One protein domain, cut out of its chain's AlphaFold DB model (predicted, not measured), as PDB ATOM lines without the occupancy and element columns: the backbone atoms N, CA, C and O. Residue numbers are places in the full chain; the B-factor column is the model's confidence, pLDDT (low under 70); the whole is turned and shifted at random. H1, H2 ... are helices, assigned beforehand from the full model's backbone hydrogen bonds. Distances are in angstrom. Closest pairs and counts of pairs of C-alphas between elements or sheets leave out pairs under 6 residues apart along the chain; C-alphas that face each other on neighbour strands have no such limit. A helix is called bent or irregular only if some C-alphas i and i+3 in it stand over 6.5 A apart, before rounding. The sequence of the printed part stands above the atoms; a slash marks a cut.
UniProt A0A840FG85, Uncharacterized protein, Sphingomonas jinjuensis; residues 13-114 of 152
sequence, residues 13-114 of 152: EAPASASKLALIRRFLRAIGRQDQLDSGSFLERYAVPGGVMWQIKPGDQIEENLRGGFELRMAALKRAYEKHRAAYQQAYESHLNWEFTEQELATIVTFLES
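What this domain is: This is residues 13 to 114 of the 152 residues of an uncharacterized protein of Sphingomonas jinjuensis (UniProt A0A840FG85). This is a long, loose row of helices that goes out and comes back: H1, H2 and H3 step from one end toward the other, a long loop turns round there, and H4 and H5 return, with H6 packed on H1 at the starting end. At that end H5 also crosses H1, while at the other H3 packs on H4 and residues 55 to 61 of the loop stick out free. The printed part has 102 residues with six named helices, H1 to H6 in order along the chain, and no named strand; its class is all helix. It is loose, with a radius of gyration of the C-alphas of 18.5 A, and only just elongated, spanning 58 by 29 by 20 A.

Where its parts are: Find C-alpha 18 at (36.465, -30.682, -0.039), where H1 begins; it runs from residue 18 to 30 over 18.5 A. Next come H2, residues 33 to 39, and H3, residues 41 to 47. H3 is only just irregular: C-alphas 42 and 45 are 6.7 A apart. Pass residues 48 to 65 and look for C-alpha 66 at (27.403, -68.666, -23.053), the start of H4, the longest helix, residues 66 to 82 and 24.4 A. H5 holds residues 85 to 99 over 21.4 A. H6, residues 102 to 113, runs 16.3 A and ends with C-alpha 113 at (44.872, -47.921, 4.660).

How they stand to each other: Begin at H1, which touches H6 at a shallow tilt of 30 degrees, the same way; their closest C-alphas are Lys 20 and Glu 102, 5.3 A apart. With residues 20 to 25 alone H1 touches H5, about perpendicular at 74 degrees, closest at the C-alphas of Ile 24 and Glu 93, 6.4 A. H1 and H2 only just touch, only at the corner, with 3 pairs of C-alphas within 8 A, the closest being Leu 28 and Gln 34 at 5.2 A. H2 touches residues 85 to 89 of H5 alone, at a shallow tilt of 4 degrees, opposite ways; the closest C-alphas, Leu 37 and Arg 85, are 7.2 A apart. H2 and H3 are close but not clearly touching, with the C-alphas of Gln 36 and Phe 42 closest at 6.1 A. Farther on, H3 touches H4 at a steep tilt of 55 degrees, opposite ways, closest at the C-alphas of Ala 47 and Arg 73, 5.3 A. H4 and H5 meet only through their link, and H2 and H4 are near each other. Among the pairs that are apart are H1 and H4, and H5 and H6. In H1, H2, H4, H5 and H6 every O i to N i+4 pair is within hydrogen-bond range; in H3 0 of 3 are, beside 3 of 4 O i to N i+3 pairs.

The domain as a whole: The two C-alphas farthest apart are those of Gly 59 and Gln 103, 58.2 A. The printed part has no cut. The link from H3 to H4, 18 residues, is long; the other four are tight. Look along that long link for the low confidence: residues 56 to 64 are under 70, against a mean pLDDT of 90.5 for the printed part.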
ATOM      1  N   GLU A  13      23.199 -33.008   6.492       85.19
ATOM      2  CA  GLU A  13      22.424 -32.585   5.313       85.19
ATOM      3  C   GLU A  13      23.194 -31.614   4.405       85.19
ATOM      4  O   GLU A  13      22.922 -31.517   3.209       85.19
ATOM      5  N   ALA A  14      24.180 -30.900   4.958       86.88
ATOM      6  CA  ALA A  14      25.014 -29.981   4.194       86.88
ATOM      7  C   ALA A  14      25.928 -30.737   3.207       86.88
ATOM      8  O   ALA A  14      26.392 -31.838   3.526       86.88
ATOM      9  N   PRO A  15      26.257 -30.147   2.041       89.81
ATOM     10  CA  PRO A  15      27.240 -30.721   1.127       89.81
ATOM     11  C   PRO A  15      28.581 -30.994   1.818       89.81
ATOM     12  O   PRO A  15      29.010 -30.236   2.690       89.81
ATOM     13  N   ALA A  16      29.264 -32.065   1.407       92.50
ATOM     14  CA  ALA A  16      30.574 -32.408   1.949       92.50
ATOM     15  C   ALA A  16      31.596 -31.285   1.700       92.50
ATOM     16  O   ALA A  16      31.678 -30.736   0.598       92.50
ATOM     17  N   SER A  17      32.428 -30.997   2.706       96.06
ATOM     18  CA  SER A  17      33.634 -30.186   2.518       96.06
ATOM     19  C   SER A  17      34.572 -30.865   1.504       96.06
ATOM     20  O   SER A  17      34.520 -32.083   1.308       96.06
ATOM     21  N   ALA A  18      35.475 -30.105   0.877       97.19
ATOM     22  CA  ALA A  18      36.465 -30.682  -0.039       97.19
ATOM     23  C   ALA A  18      37.349 -31.740   0.654       97.19
ATOM     24  O   ALA A  18      37.624 -32.796   0.078       97.19
ATOM     25  N   SER A  19      37.737 -31.487   1.908       97.25
ATOM     26  CA  SER A  19      38.509 -32.415   2.743       97.25
ATOM     27  C   SER A  19      37.741 -33.706   3.015       97.25
ATOM     28  O   SER A  19      38.258 -34.803   2.794       97.25
ATOM     29  N   LYS A  20      36.469 -33.592   3.412       97.62
ATOM     30  CA  LYS A  20      35.611 -34.750   3.659       97.62
ATOM     31  C   LYS A  20      35.353 -35.549   2.388       97.62
ATOM     32  O   LYS A  20      35.420 -36.772   2.418       97.62
ATOM     33  N   LEU A  21      35.131 -34.885   1.255       97.75
ATOM     34  CA  LEU A  21      34.961 -35.554  -0.035       97.75
ATOM     35  C   LEU A  21      36.209 -36.362  -0.432       97.75
ATOM     36  O   LEU A  21      36.092 -37.476  -0.946       97.75
ATOM     37  N   ALA A  22      37.409 -35.842  -0.155       98.19
ATOM     38  CA  ALA A  22      38.650 -36.580  -0.374       98.19
ATOM     39  C   ALA A  22      38.736 -37.841   0.508       98.19
ATOM     40  O   ALA A  22      39.133 -38.902   0.019       98.19
ATOM     41  N   LEU A  23      38.316 -37.756   1.776       98.50
ATOM     42  CA  LEU A  23      38.238 -38.912   2.677       98.50
ATOM     43  C   LEU A  23      37.205 -39.940   2.209       98.50
ATOM     44  O   LEU A  23      37.512 -41.126   2.169       98.50
ATOM     45  N   ILE A  24      36.023 -39.501   1.779       98.25
ATOM     46  CA  ILE A  24      34.973 -40.364   1.218       98.25
ATOM     47  C   ILE A  24      35.507 -41.163   0.024       98.25
ATOM     48  O   ILE A  24      35.320 -42.375  -0.055       98.25
ATOM     49  N   ARG A  25      36.224 -40.514  -0.898       97.81
ATOM     50  CA  ARG A  25      36.801 -41.196  -2.068       97.81
ATOM     51  C   ARG A  25      37.901 -42.183  -1.689       97.81
ATOM     52  O   ARG A  25      37.983 -43.256  -2.282       97.81
ATOM     53  N   ARG A  26      38.733 -41.851  -0.699       98.31
ATOM     54  CA  ARG A  26      39.731 -42.784  -0.146       98.31
ATOM     55  C   ARG A  26      39.067 -43.984   0.514       98.31
ATOM     56  O   ARG A  26      39.459 -45.108   0.228       98.31
ATOM     57  N   PHE A  27      38.014 -43.759   1.296       98.19
ATOM     58  CA  PHE A  27      37.201 -44.818   1.884       98.19
ATOM     59  C   PHE A  27      36.648 -45.758   0.806       98.19
ATOM     60  O   PHE A  27      36.871 -46.964   0.881       98.19
ATOM     61  N   LEU A  28      36.003 -45.219  -0.239       97.56
ATOM     62  CA  LEU A  28      35.446 -46.013  -1.343       97.56
ATOM     63  C   LEU A  28      36.504 -46.856  -2.064       97.56
ATOM     64  O   LEU A  28      36.213 -47.988  -2.453       97.56
ATOM     65  N   ARG A  29      37.719 -46.325  -2.244       97.25
ATOM     66  CA  ARG A  29      38.849 -47.077  -2.812       97.25
ATOM     67  C   ARG A  29      39.322 -48.177  -1.875       97.25
ATOM     68  O   ARG A  29      39.486 -49.304  -2.320       97.25
ATOM     69  N   ALA A  30      39.499 -47.867  -0.591       96.38
ATOM     70  CA  ALA A  30      39.990 -48.825   0.391       96.38
ATOM     71  C   ALA A  30      39.085 -50.061   0.487       96.38
ATOM     72  O   ALA A  30      39.587 -51.173   0.566       96.38
ATOM     73  N   ILE A  31      37.761 -49.890   0.393       94.75
ATOM     74  CA  ILE A  31      36.804 -51.009   0.422       94.75
ATOM     75  C   ILE A  31      36.541 -51.652  -0.955       94.75
ATOM     76  O   ILE A  31      35.593 -52.423  -1.094       94.75
ATOM     77  N   GLY A  32      37.293 -51.289  -2.002       93.38
ATOM     78  CA  GLY A  32      37.129 -51.820  -3.365       93.38
ATOM     79  C   GLY A  32      35.859 -51.365  -4.100       93.38
ATOM     80  O   GLY A  32      35.606 -51.774  -5.234       93.38
ATOM     81  N   ARG A  33      35.040 -50.491  -3.500       94.81
ATOM     82  CA  ARG A  33      33.804 -50.002  -4.128       94.81
ATOM     83  C   ARG A  33      34.092 -49.062  -5.295       94.81
ATOM     84  O   ARG A  33      33.332 -49.065  -6.260       94.81
ATOM     85  N   GLN A  34      35.167 -48.277  -5.222       96.19
ATOM     86  CA  GLN A  34      35.546 -47.390  -6.322       96.19
ATOM     87  C   GLN A  34      35.845 -48.190  -7.599       96.19
ATOM     88  O   GLN A  34      35.317 -47.845  -8.649       96.19
ATOM     89  N   ASP A  35      36.560 -49.312  -7.496       94.00
ATOM     90  CA  ASP A  35      36.881 -50.166  -8.649       94.00
ATOM     91  C   ASP A  35      35.624 -50.795  -9.265       94.00
ATOM     92  O   ASP A  35      35.503 -50.906 -10.487       94.00
ATOM     93  N   GLN A  36      34.636 -51.158  -8.441       93.38
ATOM     94  CA  GLN A  36      33.336 -51.637  -8.927       93.38
ATOM     95  C   GLN A  36      32.559 -50.547  -9.671       93.38
ATOM     96  O   GLN A  36      31.933 -50.831 -10.692       93.38
ATOM     97  N   LEU A  37      32.593 -49.308  -9.174       94.56
ATOM     98  CA  LEU A  37      31.980 -48.164  -9.848       94.56
ATOM     99  C   LEU A  37      32.716 -47.811 -11.140       94.56
ATOM    100  O   LEU A  37      32.084 -47.435 -12.115       94.56
ATOM    101  N   ASP A  38      34.038 -47.919 -11.174       94.94
ATOM    102  CA  ASP A  38      34.827 -47.539 -12.347       94.94
ATOM    103  C   ASP A  38      34.742 -48.605 -13.451       94.94
ATOM    104  O   ASP A  38      34.692 -48.280 -14.634       94.94
ATOM    105  N   SER A  39      34.654 -49.884 -13.078       93.19
ATOM    106  CA  SER A  39      34.545 -51.002 -14.027       93.19
ATOM    107  C   SER A  39      33.109 -51.367 -14.419       93.19
ATOM    108  O   SER A  39      32.897 -52.021 -15.449       93.19
ATOM    109  N   GLY A  40      32.127 -51.005 -13.587       93.06
ATOM    110  CA  GLY A  40      30.748 -51.478 -13.688       93.06
ATOM    111  C   GLY A  40      30.586 -52.977 -13.398       93.06
ATOM    112  O   GLY A  40      29.585 -53.555 -13.816       93.06
ATOM    113  N   SER A  41      31.544 -53.631 -12.727       92.06
ATOM    114  CA  SER A  41      31.536 -55.092 -12.497       92.06
ATOM    115  C   SER A  41      30.317 -55.588 -11.718       92.06
ATOM    116  O   SER A  41      29.829 -56.688 -11.954       92.06
ATOM    117  N   PHE A  42      29.717 -54.752 -10.866       90.94
ATOM    118  CA  PHE A  42      28.476 -55.095 -10.161       90.94
ATOM    119  C   PHE A  42      27.289 -55.398 -11.103       90.94
ATOM    120  O   PHE A  42      26.272 -55.935 -10.659       90.94
ATOM    121  N   LEU A  43      27.392 -55.046 -12.391       93.81
ATOM    122  CA  LEU A  43      26.380 -55.327 -13.408       93.81
ATOM    123  C   LEU A  43      26.445 -56.760 -13.951       93.81
ATOM    124  O   LEU A  43      25.490 -57.193 -14.594       93.81
ATOM    125  N   GLU A  44      27.517 -57.510 -13.677       91.31
ATOM    126  CA  GLU A  44      27.709 -58.879 -14.177       91.31
ATOM    127  C   GLU A  44      26.536 -59.795 -13.814       91.31
ATOM    128  O   GLU A  44      26.067 -60.555 -14.658       91.31
ATOM    129  N   ARG A  45      25.952 -59.622 -12.620       89.25
ATOM    130  CA  ARG A  45      24.758 -60.359 -12.166       89.25
ATOM    131  C   ARG A  45      23.545 -60.249 -13.098       89.25
ATOM    132  O   ARG A  45      22.655 -61.088 -13.049       89.25
ATOM    133  N   TYR A  46      23.471 -59.203 -13.921       90.19
ATOM    134  CA  TYR A  46      22.396 -59.036 -14.901       90.19
ATOM    135  C   TYR A  46      22.731 -59.680 -16.246       90.19
ATOM    136  O   TYR A  46      21.813 -59.979 -17.007       90.19
ATOM    137  N   ALA A  47      24.020 -59.863 -16.538       87.62
ATOM    138  CA  ALA A  47      24.549 -60.386 -17.793       87.62
ATOM    139  C   ALA A  47      24.803 -61.897 -17.777       87.62
ATOM    140  O   ALA A  47      25.105 -62.446 -18.832       87.62
ATOM    141  N   VAL A  48      24.719 -62.564 -16.625       86.69
ATOM    142  CA  VAL A  48      24.828 -64.029 -16.518       86.69
ATOM    143  C   VAL A  48      23.517 -64.726 -16.917       86.69
ATOM    144  O   VAL A  48      22.449 -64.115 -16.788       86.69
ATOM    145  N   PRO A  49      23.561 -65.990 -17.386       79.81
ATOM    146  CA  PRO A  49      22.360 -66.795 -17.618       79.81
ATOM    147  C   PRO A  49      21.437 -66.812 -16.392       79.81
ATOM    148  O   PRO A  49      21.901 -66.975 -15.267       79.81
ATOM    149  N   GLY A  50      20.135 -66.602 -16.605       75.94
ATOM    150  CA  GLY A  50      19.151 -66.426 -15.525       75.94
ATOM    151  C   GLY A  50      19.040 -64.992 -14.980       75.94
ATOM    152  O   GLY A  50      18.105 -64.689 -14.241       75.94
ATOM    153  N   GLY A  51      19.938 -64.082 -15.370       79.12
ATOM    154  CA  GLY A  51      19.808 -62.648 -15.112       79.12
ATOM    155  C   GLY A  51      18.730 -61.987 -15.980       79.12
ATOM    156  O   GLY A  51      18.317 -62.516 -17.007       79.12
ATOM    157  N   VAL A  52      18.297 -60.774 -15.615       85.12
ATOM    158  CA  VAL A  52      17.203 -60.051 -16.308       85.12
ATOM    159  C   VAL A  52      17.491 -59.788 -17.798       85.12
ATOM    160  O   VAL A  52      16.557 -59.674 -18.592       85.12
ATOM    161  N   MET A  53      18.766 -59.721 -18.203       83.69
ATOM    162  CA  MET A  53      19.151 -59.569 -19.617       83.69
ATOM    163  C   MET A  53      19.138 -60.898 -20.391       83.69
ATOM    164  O   MET A  53      19.247 -60.900 -21.617       83.69
ATOM    165  N   TRP A  54      19.026 -62.028 -19.695       78.12
ATOM    166  CA  TRP A  54      18.904 -63.373 -20.248       78.12
ATOM    167  C   TRP A  54      17.461 -63.849 -20.114       78.12
ATOM    168  O   TRP A  54      17.132 -64.691 -19.282       78.12
ATOM    169  N   GLN A  55      16.578 -63.292 -20.944       70.44
ATOM    170  CA  GLN A  55      15.215 -63.801 -21.045       70.44
ATOM    171  C   GLN A  55      15.239 -65.166 -21.735       70.44
ATOM    172  O   GLN A  55      15.450 -65.243 -22.941       70.44
ATOM    173  N   ILE A  56      15.040 -66.224 -20.953       67.75
ATOM    174  CA  ILE A  56      14.861 -67.594 -21.435       67.75
ATOM    175  C   ILE A  56      13.379 -67.915 -21.262       67.75
ATOM    176  O   ILE A  56      12.869 -67.889 -20.138       67.75
ATOM    177  N   LYS A  57      12.662 -68.174 -22.355       69.06
ATOM    178  CA  LYS A  57      11.280 -68.655 -22.274       69.06
ATOM    179  C   LYS A  57      11.267 -70.178 -22.132       69.06
ATOM    180  O   LYS A  57      12.177 -70.851 -22.618       69.06
ATOM    181  N   PRO A  58      10.237 -70.755 -21.489       63.19
ATOM    182  CA  PRO A  58      10.066 -72.203 -21.467       63.19
ATOM    183  C   PRO A  58      10.018 -72.758 -22.896       63.19
ATOM    184  O   PRO A  58       9.159 -72.363 -23.682       63.19
ATOM    185  N   GLY A  59      10.943 -73.663 -23.221       68.12
ATOM    186  CA  GLY A  59      11.073 -74.258 -24.556       68.12
ATOM    187  C   GLY A  59      12.104 -73.591 -25.473       68.12
ATOM    188  O   GLY A  59      12.368 -74.136 -26.542       68.12
ATOM    189  N   ASP A  60      12.723 -72.478 -25.064       69.38
ATOM    190  CA  ASP A  60      13.829 -71.886 -25.820       69.38
ATOM    191  C   ASP A  60      15.061 -72.802 -25.751       69.38
ATOM    192  O   ASP A  60      15.530 -73.169 -24.670       69.38
ATOM    193  N   GLN A  61      15.621 -73.143 -26.913       64.00
ATOM    194  CA  GLN A  61      16.983 -73.660 -26.987       64.00
ATOM    195  C   GLN A  61      17.935 -72.465 -26.970       64.00
ATOM    196  O   GLN A  61      17.825 -71.557 -27.792       64.00
ATOM    197  N   ILE A  62      18.864 -72.437 -26.013       64.94
ATOM    198  CA  ILE A  62      19.909 -71.412 -25.986       64.94
ATOM    199  C   ILE A  62      20.895 -71.737 -27.114       64.94
ATOM    200  O   ILE A  62      21.801 -72.546 -26.943       64.94
ATOM    201  N   GLU A  63      20.695 -71.123 -28.279       66.25
ATOM    202  CA  GLU A  63      21.596 -71.258 -29.437       66.25
ATOM    203  C   GLU A  63      22.845 -70.362 -29.323       66.25
ATOM    204  O   GLU A  63      23.807 -70.506 -30.077       66.25
ATOM    205  N   GLU A  64      22.852 -69.426 -28.371       67.62
ATOM    206  CA  GLU A  64      23.951 -68.490 -28.147       67.62
ATOM    207  C   GLU A  64      25.075 -69.130 -27.319       67.62
ATOM    208  O   GLU A  64      24.830 -69.802 -26.313       67.62
ATOM    209  N   ASN A  65      26.338 -68.886 -27.690       70.00
ATOM    210  CA  ASN A  65      27.447 -69.322 -26.849       70.00
ATOM    211  C   ASN A  65      27.410 -68.560 -25.509       70.00
ATOM    212  O   ASN A  65      27.332 -67.333 -25.467       70.00
ATOM    213  N   LEU A  66      27.510 -69.277 -24.388       73.69
ATOM    214  CA  LEU A  66      27.403 -68.666 -23.053       73.69
ATOM    215  C   LEU A  66      28.382 -67.496 -22.865       73.69
ATOM    216  O   LEU A  66      28.024 -66.456 -22.316       73.69
ATOM    217  N   ARG A  67      29.604 -67.643 -23.391       76.25
ATOM    218  CA  ARG A  67      30.640 -66.608 -23.329       76.25
ATOM    219  C   ARG A  67      30.306 -65.370 -24.166       76.25
ATOM    220  O   ARG A  67      30.388 -64.263 -23.647       76.25
ATOM    221  N   GLY A  68      29.935 -65.531 -25.435       79.69
ATOM    222  CA  GLY A  68      29.647 -64.384 -26.303       79.69
ATOM    223  C   GLY A  68      28.344 -63.688 -25.919       79.69
ATOM    224  O   GLY A  68      28.292 -62.460 -25.927       79.69
ATOM    225  N   GLY A  69      27.338 -64.438 -25.462       84.81
ATOM    226  CA  GLY A  69      26.104 -63.854 -24.943       84.81
ATOM    227  C   GLY A  69      26.298 -63.055 -23.660       84.81
ATOM    228  O   GLY A  69      25.686 -61.991 -23.498       84.81
ATOM    229  N   PHE A  70      27.186 -63.514 -22.775       88.06
ATOM    230  CA  PHE A  70      27.617 -62.736 -21.618       88.06
ATOM    231  C   PHE A  70      28.338 -61.452 -22.051       88.06
ATOM    232  O   PHE A  70      27.938 -60.363 -21.639       88.06
ATOM    233  N   GLU A  71      29.357 -61.554 -22.911       90.38
ATOM    234  CA  GLU A  71      30.159 -60.409 -23.370       90.38
ATOM    235  C   GLU A  71      29.285 -59.335 -24.047       90.38
ATOM    236  O   GLU A  71      29.412 -58.145 -23.739       90.38
ATOM    237  N   LEU A  72      28.333 -59.749 -24.892       90.31
ATOM    238  CA  LEU A  72      27.380 -58.864 -25.566       90.31
ATOM    239  C   LEU A  72      26.514 -58.080 -24.569       90.31
ATOM    240  O   LEU A  72      26.411 -56.851 -24.646       90.31
ATOM    241  N   ARG A  73      25.894 -58.780 -23.613       92.25
ATOM    242  CA  ARG A  73      25.011 -58.161 -22.611       92.25
ATOM    243  C   ARG A  73      25.792 -57.289 -21.642       92.25
ATOM    244  O   ARG A  73      25.334 -56.194 -21.313       92.25
ATOM    245  N   MET A  74      26.985 -57.719 -21.236       94.06
ATOM    246  CA  MET A  74      27.849 -56.927 -20.366       94.06
ATOM    247  C   MET A  74      28.294 -55.633 -21.054       94.06
ATOM    248  O   MET A  74      28.250 -54.564 -20.443       94.06
ATOM    249  N   ALA A  75      28.647 -55.683 -22.341       93.44
ATOM    250  CA  ALA A  75      28.969 -54.486 -23.113       93.44
ATOM    251  C   ALA A  75      27.774 -53.517 -23.205       93.44
ATOM    252  O   ALA A  75      27.946 -52.304 -23.045       93.44
ATOM    253  N   ALA A  76      26.558 -54.037 -23.413       94.88
ATOM    254  CA  ALA A  76      25.338 -53.230 -23.435       94.88
ATOM    255  C   ALA A  76      25.062 -52.554 -22.078       94.88
ATOM    256  O   ALA A  76      24.800 -51.350 -22.031       94.88
ATOM    257  N   LEU A  77      25.189 -53.300 -20.975       94.94
ATOM    258  CA  LEU A  77      25.021 -52.782 -19.614       94.94
ATOM    259  C   LEU A  77      26.049 -51.703 -19.280       94.94
ATOM    260  O   LEU A  77      25.664 -50.637 -18.806       94.94
ATOM    261  N   LYS A  78      27.337 -51.926 -19.575       94.50
ATOM    262  CA  LYS A  78      28.394 -50.927 -19.340       94.50
ATOM    263  C   LYS A  78      28.138 -49.636 -20.119       94.50
ATOM    264  O   LYS A  78      28.258 -48.547 -19.566       94.50
ATOM    265  N   ARG A  79      27.699 -49.743 -21.377       95.31
ATOM    266  CA  ARG A  79      27.346 -48.572 -22.195       95.31
ATOM    267  C   ARG A  79      26.161 -47.791 -21.624       95.31
ATOM    268  O   ARG A  79      26.149 -46.565 -21.698       95.31
ATOM    269  N   ALA A  80      25.156 -48.481 -21.087       96.06
ATOM    270  CA  ALA A  80      24.052 -47.821 -20.397       96.06
ATOM    271  C   ALA A  80      24.538 -47.157 -19.100       96.06
ATOM    272  O   ALA A  80      24.222 -45.996 -18.847       96.06
ATOM    273  N   TYR A  81      25.352 -47.871 -18.323       95.25
ATOM    274  CA  TYR A  81      25.883 -47.418 -17.043       95.25
ATOM    275  C   TYR A  81      26.739 -46.158 -17.139       95.25
ATOM    276  O   TYR A  81      26.628 -45.311 -16.260       95.25
ATOM    277  N   GLU A  82      27.505 -45.975 -18.216       94.69
ATOM    278  CA  GLU A  82      28.326 -44.773 -18.423       94.69
ATOM    279  C   GLU A  82      27.518 -43.474 -18.240       94.69
ATOM    280  O   GLU A  82      27.961 -42.524 -17.598       94.69
ATOM    281  N   LYS A  83      26.260 -43.470 -18.696       95.69
ATOM    282  CA  LYS A  83      25.343 -42.326 -18.557       95.69
ATOM    283  C   LYS A  83      24.909 -42.069 -17.111       95.69
ATOM    284  O   LYS A  83      24.508 -40.960 -16.774       95.69
ATOM    285  N   HIS A  84      24.957 -43.093 -16.264       95.19
ATOM    286  CA  HIS A  84      24.520 -43.067 -14.867       95.19
ATOM    287  C   HIS A  84      25.686 -43.056 -13.872       95.19
ATOM    288  O   HIS A  84      25.466 -42.881 -12.672       95.19
ATOM    289  N   ARG A  85      26.927 -43.211 -14.343       95.06
ATOM    290  CA  ARG A  85      28.122 -43.364 -13.509       95.06
ATOM    291  C   ARG A  85      28.320 -42.208 -12.526       95.06
ATOM    292  O   ARG A  85      28.652 -42.440 -11.362       95.06
ATOM    293  N   ALA A  86      28.101 -40.969 -12.960       95.81
ATOM    294  CA  ALA A  86      28.208 -39.801 -12.084       95.81
ATOM    295  C   ALA A  86      27.142 -39.813 -10.973       95.81
ATOM    296  O   ALA A  86      27.469 -39.609  -9.806       95.81
ATOM    297  N   ALA A  87      25.892 -40.136 -11.316       95.12
ATOM    298  CA  ALA A  87      24.795 -40.221 -10.352       95.12
ATOM    299  C   ALA A  87      25.019 -41.342  -9.322       95.12
ATOM    300  O   ALA A  87      24.788 -41.145  -8.132       95.12
ATOM    301  N   TYR A  88      25.540 -42.496  -9.757       94.50
ATOM    302  CA  TYR A  88      25.915 -43.588  -8.853       94.50
ATOM    303  C   TYR A  88      27.005 -43.165  -7.862       94.50
ATOM    304  O   TYR A  88      26.859 -43.397  -6.665       94.50
ATOM    305  N   GLN A  89      28.072 -42.508  -8.328       96.62
ATOM    306  CA  GLN A  89      29.111 -41.973  -7.439       96.62
ATOM    307  C   GLN A  89      28.529 -40.992  -6.428       96.62
ATOM    308  O   GLN A  89      28.795 -41.114  -5.236       96.62
ATOM    309  N   GLN A  90      27.706 -40.055  -6.897       96.12
ATOM    310  CA  GLN A  90      27.096 -39.047  -6.042       96.12
ATOM    311  C   GLN A  90      26.191 -39.667  -4.972       96.12
ATOM    312  O   GLN A  90      26.156 -39.154  -3.856       96.12
ATOM    313  N   ALA A  91      25.490 -40.764  -5.270       95.44
ATOM    314  CA  ALA A  91      24.675 -41.469  -4.284       95.44
ATOM    315  C   ALA A  91      25.535 -42.027  -3.135       95.44
ATOM    316  O   ALA A  91      25.208 -41.809  -1.968       95.44
ATOM    317  N   TYR A  92      26.668 -42.669  -3.447       95.50
ATOM    318  CA  TYR A  92      27.606 -43.144  -2.422       95.50
ATOM    319  C   TYR A  92      28.256 -41.994  -1.655       95.50
ATOM    320  O   TYR A  92      28.318 -42.040  -0.428       95.50
ATOM    321  N   GLU A  93      28.719 -40.956  -2.357       97.00
ATOM    322  CA  GLU A  93      29.358 -39.801  -1.722       97.00
ATOM    323  C   GLU A  93      28.385 -39.070  -0.786       97.00
ATOM    324  O   GLU A  93      28.740 -38.759   0.351       97.00
ATOM    325  N   SER A  94      27.139 -38.866  -1.218       95.12
ATOM    326  CA  SER A  94      26.084 -38.253  -0.399       95.12
ATOM    327  C   SER A  94      25.749 -39.102   0.822       95.12
ATOM    328  O   SER A  94      25.637 -38.569   1.923       95.12
ATOM    329  N   HIS A  95      25.624 -40.422   0.652       95.69
ATOM    330  CA  HIS A  95      25.305 -41.312   1.763       95.69
ATOM    331  C   HIS A  95      26.433 -41.355   2.802       95.69
ATOM    332  O   HIS A  95      26.167 -41.204   3.989       95.69
ATOM    333  N   LEU A  96      27.694 -41.463   2.373       96.69
ATOM    334  CA  LEU A  96      28.842 -41.435   3.288       96.69
ATOM    335  C   LEU A  96      29.002 -40.077   3.977       96.69
ATOM    336  O   LEU A  96      29.409 -40.019   5.137       96.69
ATOM    337  N   ASN A  97      28.664 -38.983   3.290       96.69
ATOM    338  CA  ASN A  97      28.620 -37.666   3.911       96.69
ATOM    339  C   ASN A  97      27.546 -37.585   5.001       96.69
ATOM    340  O   ASN A  97      27.820 -37.033   6.064       96.69
ATOM    341  N   TRP A  98      26.359 -38.130   4.742       96.25
ATOM    342  CA  TRP A  98      25.271 -38.175   5.712       96.25
ATOM    343  C   TRP A  98      25.606 -39.073   6.910       96.25
ATOM    344  O   TRP A  98      25.300 -38.709   8.041       96.25
ATOM    345  N   GLU A  99      26.264 -40.207   6.673       96.38
ATOM    346  CA  GLU A  99      26.524 -41.228   7.689       96.38
ATOM    347  C   GLU A  99      27.609 -40.822   8.691       96.38
ATOM    348  O   GLU A  99      27.407 -40.959   9.893       96.38
ATOM    349  N   PHE A 100      28.737 -40.289   8.218       96.06
ATOM    350  CA  PHE A 100      29.923 -40.081   9.051       96.06
ATOM    351  C   PHE A 100      30.310 -38.612   9.163       96.06
ATOM    352  O   PHE A 100      30.228 -37.848   8.198       96.06
ATOM    353  N   THR A 101      30.835 -38.209  10.315       95.88
ATOM    354  CA  THR A 101      31.580 -36.954  10.454       95.88
ATOM    355  C   THR A 101      32.918 -37.018   9.704       95.88
ATOM    356  O   THR A 101      33.417 -38.087   9.346       95.88
ATOM    357  N   GLU A 102      33.535 -35.858   9.449       96.69
ATOM    358  CA  GLU A 102      34.864 -35.803   8.818       96.69
ATOM    359  C   GLU A 102      35.937 -36.494   9.681       96.69
ATOM    360  O   GLU A 102      36.796 -37.198   9.153       96.69
ATOM    361  N   GLN A 103      35.852 -36.357  11.008       96.75
ATOM    362  CA  GLN A 103      36.808 -36.954  11.944       96.75
ATOM    363  C   GLN A 103      36.679 -38.482  12.024       96.75
ATOM    364  O   GLN A 103      37.694 -39.187  12.054       96.75
ATOM    365  N   GLU A 104      35.452 -39.006  12.016       96.75
ATOM    366  CA  GLU A 104      35.213 -40.453  11.941       96.75
ATOM    367  C   GLU A 104      35.764 -41.017  10.634       96.75
ATOM    368  O   GLU A 104      36.548 -41.964  10.664       96.75
ATOM    369  N   LEU A 105      35.451 -40.385   9.495       97.44
ATOM    370  CA  LEU A 105      35.999 -40.790   8.199       97.44
ATOM    371  C   LEU A 105      37.527 -40.764   8.186       97.44
ATOM    372  O   LEU A 105      38.136 -41.698   7.675       97.44
ATOM    373  N   ALA A 106      38.159 -39.740   8.762       98.19
ATOM    374  CA  ALA A 106      39.615 -39.666   8.845       98.19
ATOM    375  C   ALA A 106      40.203 -40.842   9.640       98.19
ATOM    376  O   ALA A 106      41.187 -41.450   9.213       98.19
ATOM    377  N   THR A 107      39.572 -41.198  10.761       98.12
ATOM    378  CA  THR A 107      39.988 -42.325  11.607       98.12
ATOM    379  C   THR A 107      39.820 -43.655  10.875       98.12
ATOM    380  O   THR A 107      40.755 -44.454  10.812       98.12
ATOM    381  N   ILE A 108      38.653 -43.869  10.264       97.88
ATOM    382  CA  ILE A 108      38.328 -45.093   9.529       97.88
ATOM    383  C   ILE A 108      39.270 -45.265   8.338       97.88
ATOM    384  O   ILE A 108      39.871 -46.321   8.185       97.88
ATOM    385  N   VAL A 109      39.447 -44.229   7.515       98.06
ATOM    386  CA  VAL A 109      40.343 -44.276   6.350       98.06
ATOM    387  C   VAL A 109      41.776 -44.579   6.776       98.06
ATOM    388  O   VAL A 109      42.425 -45.418   6.158       98.06
ATOM    389  N   THR A 110      42.257 -43.956   7.856       98.31
ATOM    390  CA  THR A 110      43.603 -44.225   8.388       98.31
ATOM    391  C   THR A 110      43.768 -45.688   8.791       98.31
ATOM    392  O   THR A 110      44.791 -46.295   8.478       98.31
ATOM    393  N   PHE A 111      42.762 -46.272   9.449       98.31
ATOM    394  CA  PHE A 111      42.764 -47.696   9.769       98.31
ATOM    395  C   PHE A 111      42.758 -48.556   8.502       98.31
ATOM    396  O   PHE A 111      43.642 -49.389   8.344       98.31
ATOM    397  N   LEU A 112      41.812 -48.338   7.584       97.94
ATOM    398  CA  LEU A 112      41.652 -49.162   6.380       97.94
ATOM    399  C   LEU A 112      42.894 -49.149   5.476       97.94
ATOM    400  O   LEU A 112      43.199 -50.156   4.846       97.94
ATOM    401  N   GLU A 113      43.628 -48.037   5.428       97.06
ATOM    402  CA  GLU A 113      44.872 -47.921   4.660       97.06
ATOM    403  C   GLU A 113      46.110 -48.474   5.402       97.06
ATOM    404  O   GLU A 113      47.174 -48.648   4.795       97.06
ATOM    405  N   SER A 114      45.990 -48.803   6.696       98.00
ATOM    406  CA  SER A 114      47.063 -49.437   7.467       98.00
ATOM    407  C   SER A 114      47.342 -50.867   6.982       98.00
ATOM    408  O   SER A 114      46.641 -51.437   6.140       98.00
TER     409      SER A 114